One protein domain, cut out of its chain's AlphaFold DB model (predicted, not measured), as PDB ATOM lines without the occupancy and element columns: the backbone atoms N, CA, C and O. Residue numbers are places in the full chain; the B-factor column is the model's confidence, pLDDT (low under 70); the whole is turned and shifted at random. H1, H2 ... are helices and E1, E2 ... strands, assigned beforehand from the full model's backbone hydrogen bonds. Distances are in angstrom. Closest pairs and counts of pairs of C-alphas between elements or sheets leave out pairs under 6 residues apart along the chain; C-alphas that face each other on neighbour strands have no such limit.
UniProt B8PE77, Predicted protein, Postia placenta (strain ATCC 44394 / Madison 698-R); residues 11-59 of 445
ATOM      1  N   SER A  11     153.302 173.393 148.370       76.44
ATOM      2  CA  SER A  11     151.869 173.688 148.371       76.44
ATOM      3  C   SER A  11     151.372 173.787 146.926       76.44
ATOM      4  O   SER A  11     152.163 174.015 146.003       76.44
ATOM      5  N   GLN A  12     150.069 173.606 146.713       78.00
ATOM      6  CA  GLN A  12     149.422 173.750 145.407       78.00
ATOM      7  C   GLN A  12     148.381 174.869 145.425       78.00
ATOM      8  O   GLN A  12     147.606 174.973 146.374       78.00
ATOM      9  N   LEU A  13     148.354 175.667 144.358       81.56
ATOM     10  CA  LEU A  13     147.343 176.698 144.115       81.56
ATOM     11  C   LEU A  13     146.668 176.452 142.761       81.56
ATOM     12  O   LEU A  13     147.329 176.022 141.811       81.56
ATOM     13  N   SER A  14     145.374 176.768 142.641       83.19
ATOM     14  CA  SER A  14     144.741 176.935 141.325       83.19
ATOM     15  C   SER A  14     145.344 178.125 140.570       83.19
ATOM     16  O   SER A  14     146.052 178.943 141.156       83.19
ATOM     17  N   ILE A  15     145.049 178.259 139.269       83.62
ATOM     18  CA  ILE A  15     145.463 179.451 138.503       83.62
ATOM     19  C   ILE A  15     144.912 180.719 139.159       83.62
ATOM     20  O   ILE A  15     145.664 181.668 139.350       83.62
ATOM     21  N   GLN A  16     143.634 180.713 139.554       84.88
ATOM     22  CA  GLN A  16     143.016 181.870 140.197       84.88
ATOM     23  C   GLN A  16     143.701 182.198 141.527       84.88
ATOM     24  O   GLN A  16     144.159 183.316 141.708       84.88
ATOM     25  N   GLN A  17     143.885 181.205 142.403       88.75
ATOM     26  CA  GLN A  17     144.563 181.400 143.690       88.75
ATOM     27  C   GLN A  17     146.005 181.888 143.525       88.75
ATOM     28  O   GLN A  17     146.488 182.675 144.330       88.75
ATOM     29  N   PHE A  18     146.708 181.415 142.494       90.25
ATOM     30  CA  PHE A  18     148.050 181.885 142.178       90.25
ATOM     31  C   PHE A  18     148.042 183.351 141.737       90.25
ATOM     32  O   PHE A  18     148.879 184.117 142.199       90.25
ATOM     33  N   VAL A  19     147.100 183.751 140.876       90.88
ATOM     34  CA  VAL A  19     146.957 185.145 140.430       90.88
ATOM     35  C   VAL A  19     146.592 186.053 141.600       90.88
ATOM     36  O   VAL A  19     147.257 187.069 141.787       90.88
ATOM     37  N   ASP A  20     145.607 185.666 142.411       92.56
ATOM     38  CA  ASP A  20     145.175 186.428 143.586       92.56
ATOM     39  C   ASP A  20     146.347 186.607 144.560       92.56
ATOM     40  O   ASP A  20     146.670 187.723 144.959       92.56
ATOM     41  N   ARG A  21     147.080 185.524 144.853       91.06
ATOM     42  CA  ARG A  21     148.253 185.578 145.729       91.06
ATOM     43  C   ARG A  21     149.378 186.437 145.151       91.06
ATOM     44  O   ARG A  21     150.020 187.174 145.892       91.06
ATOM     45  N   ALA A  22     149.624 186.368 143.844       90.31
ATOM     46  CA  ALA A  22     150.618 187.216 143.193       90.31
ATOM     47  C   ALA A  22     150.240 188.703 143.303       90.31
ATOM     48  O   ALA A  22     151.102 189.541 143.560       90.31
ATOM     49  N   GLN A  23     148.952 189.026 143.146       92.06
ATOM     50  CA  GLN A  23     148.439 190.385 143.331       92.06
ATOM     51  C   GLN A  23     148.596 190.851 144.779       92.06
ATOM     52  O   GLN A  23     149.079 191.958 144.993       92.06
ATOM     53  N   GLU A  24     148.266 190.008 145.760       90.94
ATOM     54  CA  GLU A  24     148.469 190.306 147.184       90.94
ATOM     55  C   GLU A  24     149.937 190.594 147.515       90.94
ATOM     56  O   GLU A  24     150.229 191.564 148.208       90.94
ATOM     57  N   VAL A  25     150.865 189.765 147.022       88.81
ATOM     58  CA  VAL A  25     152.307 189.941 147.268       88.81
ATOM     59  C   VAL A  25     152.801 191.258 146.673       88.81
ATOM     60  O   VAL A  25     153.542 191.982 147.330       88.81
ATOM     61  N   LEU A  26     152.368 191.591 145.455       88.56
ATOM     62  CA  LEU A  26     152.770 192.826 144.785       88.56
ATOM     63  C   LEU A  26     152.151 194.079 145.424       88.56
ATOM     64  O   LEU A  26     152.777 195.135 145.422       88.56
ATOM     65  N   ALA A  27     150.931 193.964 145.951       88.81
ATOM     66  CA  ALA A  27     150.201 195.052 146.597       88.81
ATOM     67  C   ALA A  27     150.557 195.232 148.083       88.81
ATOM     68  O   ALA A  27     149.953 196.067 148.753       88.81
ATOM     69  N   ASN A  28     151.499 194.451 148.617       84.12
ATOM     70  CA  ASN A  28     151.896 194.537 150.016       84.12
ATOM     71  C   ASN A  28     152.741 195.795 150.279       84.12
ATOM     72  O   ASN A  28     153.967 195.758 150.192       84.12
ATOM     73  N   GLU A  29     152.072 196.899 150.622       76.25
ATOM     74  CA  GLU A  29     152.695 198.194 150.934       76.25
ATOM     75  C   GLU A  29     153.613 198.153 152.172       76.25
ATOM     76  O   GLU A  29     154.470 199.022 152.318       76.25
ATOM     77  N   ASP A  30     153.477 197.134 153.028       77.38
ATOM     78  CA  ASP A  30     154.301 196.944 154.228       77.38
ATOM     79  C   ASP A  30     155.620 196.187 153.948       77.38
ATOM     80  O   ASP A  30     156.424 195.994 154.865       77.38
ATOM     81  N   SER A  31     155.859 195.729 152.709       77.94
ATOM     82  CA  SER A  31     157.105 195.061 152.302       77.94
ATOM     83  C   SER A  31     157.943 195.949 151.384       77.94
ATOM     84  O   SER A  31     157.583 196.180 150.229       77.94
ATOM     85  N   ASP A  32     159.127 196.353 151.854       79.00
ATOM     86  CA  ASP A  32     160.135 197.044 151.031       79.00
ATOM     87  C   ASP A  32     160.612 196.183 149.835       79.00
ATOM     88  O   ASP A  32     161.153 196.706 148.860       79.00
ATOM     89  N   ASP A  33     160.367 194.866 149.883       84.12
ATOM     90  CA  ASP A  33     160.784 193.875 148.889       84.12
ATOM     91  C   ASP A  33     159.617 193.322 148.040       84.12
ATOM     92  O   ASP A  33     159.815 192.370 147.283       84.12
ATOM     93  N   ALA A  34     158.417 193.923 148.079       84.00
ATOM     94  CA  ALA A  34     157.202 193.405 147.423       84.00
ATOM     95  C   ALA A  34     157.387 193.001 145.942       84.00
ATOM     96  O   ALA A  34     156.890 191.967 145.492       84.00
ATOM     97  N   VAL A  35     158.154 193.782 145.169       86.25
ATOM     98  CA  VAL A  35     158.470 193.465 143.763       86.25
ATOM     99  C   VAL A  35     159.386 192.244 143.650       86.25
ATOM    100  O   VAL A  35     159.188 191.397 142.779       86.25
ATOM    101  N   SER A  36     160.388 192.139 144.522       85.56
ATOM    102  CA  SER A  36     161.298 190.992 144.576       85.56
ATOM    103  C   SER A  36     160.538 189.729 144.981       85.56
ATOM    104  O   SER A  36     160.640 188.706 144.302       85.56
ATOM    105  N   ASP A  37     159.702 189.815 146.016       85.38
ATOM    106  CA  ASP A  37     158.856 188.719 146.491       85.38
ATOM    107  C   ASP A  37     157.875 188.255 145.411       85.38
ATOM    108  O   ASP A  37     157.726 187.054 145.181       85.38
ATOM    109  N   PHE A  38     157.271 189.192 144.675       88.69
ATOM    110  CA  PHE A  38     156.433 188.879 143.521       88.69
ATOM    111  C   PHE A  38     157.214 188.112 142.449       88.69
ATOM    112  O   PHE A  38     156.732 187.101 141.940       88.69
ATOM    113  N   VAL A  39     158.431 188.552 142.111       84.25
ATOM    114  CA  VAL A  39     159.286 187.869 141.127       84.25
ATOM    115  C   VAL A  39     159.643 186.456 141.601       84.25
ATOM    116  O   VAL A  39     159.560 185.504 140.818       84.25
ATOM    117  N   TRP A  40     159.983 186.287 142.879       84.56
ATOM    118  CA  TRP A  40     160.268 184.982 143.479       84.56
ATOM    119  C   TRP A  40     159.045 184.061 143.491       84.56
ATOM    120  O   TRP A  40     159.164 182.873 143.170       84.56
ATOM    121  N   PHE A  41     157.866 184.592 143.790       87.88
ATOM    122  CA  PHE A  41     156.614 183.853 143.735       87.88
ATOM    123  C   PHE A  41     156.269 183.443 142.299       87.88
ATOM    124  O   PHE A  41     156.068 182.259 142.023       87.88
ATOM    125  N   ALA A  42     156.270 184.398 141.369       86.56
ATOM    126  CA  ALA A  42     155.794 184.195 140.009       86.56
ATOM    127  C   ALA A  42     156.727 183.314 139.167       86.56
ATOM    128  O   ALA A  42     156.260 182.456 138.416       86.56
ATOM    129  N   LEU A  43     158.046 183.514 139.280       82.38
ATOM    130  CA  LEU A  43     159.031 182.833 138.431       82.38
ATOM    131  C   LEU A  43     159.650 181.599 139.085       82.38
ATOM    132  O   LEU A  43     160.061 180.677 138.381       82.38
ATOM    133  N   ALA A  44     159.742 181.572 140.416       78.88
ATOM    134  CA  ALA A  44     160.397 180.487 141.146       78.88
ATOM    135  C   ALA A  44     159.447 179.704 142.064       78.88
ATOM    136  O   ALA A  44     159.890 178.749 142.711       78.88
ATOM    137  N   GLY A  45     158.166 180.084 142.130       82.88
ATOM    138  CA  GLY A  45     157.185 179.446 142.999       82.88
ATOM    139  C   GLY A  45     157.577 179.533 144.473       82.88
ATOM    140  O   GLY A  45     157.369 178.567 145.197       82.88
ATOM    141  N   ARG A  46     158.224 180.613 144.928       85.69
ATOM    142  CA  ARG A  46     158.578 180.798 146.346       85.69
ATOM    143  C   ARG A  46     157.594 181.761 147.002       85.69
ATOM    144  O   ARG A  46     157.555 182.924 146.631       85.69
ATOM    145  N   ASP A  47     156.833 181.279 147.981       86.06
ATOM    146  CA  ASP A  47     155.972 182.130 148.811       86.06
ATOM    147  C   ASP A  47     156.613 182.305 150.190       86.06
ATOM    148  O   ASP A  47     156.898 181.321 150.884       86.06
ATOM    149  N   VAL A  48     156.874 183.557 150.558       74.25
ATOM    150  CA  VAL A  48     157.519 183.956 151.812       74.25
ATOM    151  C   VAL A  48     156.459 184.579 152.726       74.25
ATOM    152  O   VAL A  48     156.513 185.750 153.079       74.25
ATOM    153  N   SER A  49     155.439 183.806 153.100       64.50
ATOM    154  CA  SER A  49     154.421 184.258 154.059       64.50
ATOM    155  C   SER A  49     154.779 183.814 155.485       64.50
ATOM    156  O   SER A  49     154.884 182.614 155.735       64.50
ATOM    157  N   HIS A  50     154.932 184.762 156.418       52.09
ATOM    158  CA  HIS A  50     154.979 184.582 157.883       52.09
ATOM    159  C   HIS A  50     155.628 183.286 158.424       52.09
ATOM    160  O   HIS A  50     154.949 182.338 158.818       52.09
ATOM    161  N   ALA A  51     156.956 183.337 158.577       55.44
ATOM    162  CA  ALA A  51     157.833 182.392 159.289       55.44
ATOM    163  C   ALA A  51     158.234 181.087 158.573       55.44
ATOM    164  O   ALA A  51     159.213 180.476 159.000       55.44
ATOM    165  N   GLU A  52     157.600 180.691 157.463       66.12
ATOM    166  CA  GLU A  52     158.056 179.540 156.664       66.12
ATOM    167  C   GLU A  52     158.002 179.817 155.158       66.12
ATOM    168  O   GLU A  52     156.954 180.142 154.602       66.12
ATOM    169  N   GLN A  53     159.133 179.621 154.476       76.44
ATOM    170  CA  GLN A  53     159.178 179.637 153.018       76.44
ATOM    171  C   GLN A  53     158.478 178.384 152.478       76.44
ATOM    172  O   GLN A  53     158.787 177.268 152.914       76.44
ATOM    173  N   LYS A  54     157.581 178.557 151.500       82.38
ATOM    174  CA  LYS A  54     156.888 177.464 150.803       82.38
ATOM    175  C   LYS A  54     157.217 177.435 149.317       82.38
ATOM    176  O   LYS A  54     157.518 178.462 148.708       82.38
ATOM    177  N   ARG A  55     157.132 176.241 148.726       83.62
ATOM    178  CA  ARG A  55     157.231 176.032 147.280       83.62
ATOM    179  C   ARG A  55     155.855 175.823 146.669       83.62
ATOM    180  O   ARG A  55     155.205 174.821 146.943       83.62
ATOM    181  N   ILE A  56     155.449 176.736 145.809       84.94
ATOM    182  CA  ILE A  56     154.157 176.756 145.148       84.94
ATOM    183  C   ILE A  56     154.244 176.050 143.801       84.94
ATOM    184  O   ILE A  56     155.113 176.335 142.978       84.94
ATOM    185  N   PHE A  57     153.299 175.146 143.570       80.56
ATOM    186  CA  PHE A  57     153.045 174.541 142.272       80.56
ATOM    187  C   PHE A  57     151.652 174.935 141.795       80.56
ATOM    188  O   PHE A  57     150.668 174.739 142.507       80.56
ATOM    189  N   VAL A  58     151.556 175.454 140.572       80.00
ATOM    190  CA  VAL A  58     150.261 175.784 139.973       80.00
ATOM    191  C   VAL A  58     149.603 174.505 139.467       80.00
ATOM    192  O   VAL A  58     150.122 173.820 138.584       80.00
ATOM    193  N   ASN A  59     148.439 174.181 140.020       77.94
ATOM    194  CA  ASN A  59     147.572 173.124 139.535       77.94
ATOM    195  C   ASN A  59     146.464 173.746 138.678       77.94
ATOM    196  O   ASN A  59     145.415 174.149 139.177       77.94
TER     197      ASN A  59
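This is residues 11 to 59 of the 445 residues of the protein "Predicted protein" of Postia placenta (strain ATCC 44394 / Madison 698-R) (UniProt B8PE77). A small, strongly twisted sheet of three strands has a helical hairpin, H1 and H2, packed on one face, with H1 over E1 and making two layers with the sheet, and H2 on the same face but beside the strands, only just over none of them, with 2 of its C-alphas falling on E2. The 49 printed residues hold, along the chain, E1 H1 H2 E2 E3; the mixed sheet runs E1 E3 E2. The class is mixed, helices and strands; the whole is compact, radius of gyration of the C-alphas 10.0 A, spanning 29 by 20 by 17 A.

E3, residues 52 to 58, measures 18.8 A and ends at C-alpha 58 (150.261, 175.784, 139.973). E1, residues 11 to 13, begins at C-alpha 11 (151.869, 173.688, 148.371). E2 is residues 46 to 49; H1, 15 to 26, measures 16.5 A; H2, 34 to 44, 14.7 A.

Inner strand E3 is parallel to E1, N 11 and O 55 2.8 A apart, and antiparallel to E2 in a hairpin, N 54 and O 47 2.9 A apart. H1 and H2 are on the same face, heights 9.0 and 5.7 A over the sheet. H1 touches H2 with residues 22 to 26 alone, closest C-alphas Leu 26 and Ala 34, 5.2 A, at a shallow tilt of 31 degrees, opposite ways. In both, every O i to N i+4 pair is within hydrogen-bond range.

The farthest C-alphas, Asp 32 and Asn 59, are 29.4 A apart. The printed part has no cut and no long link; pLDDT is under 70 at residues 49 to 52.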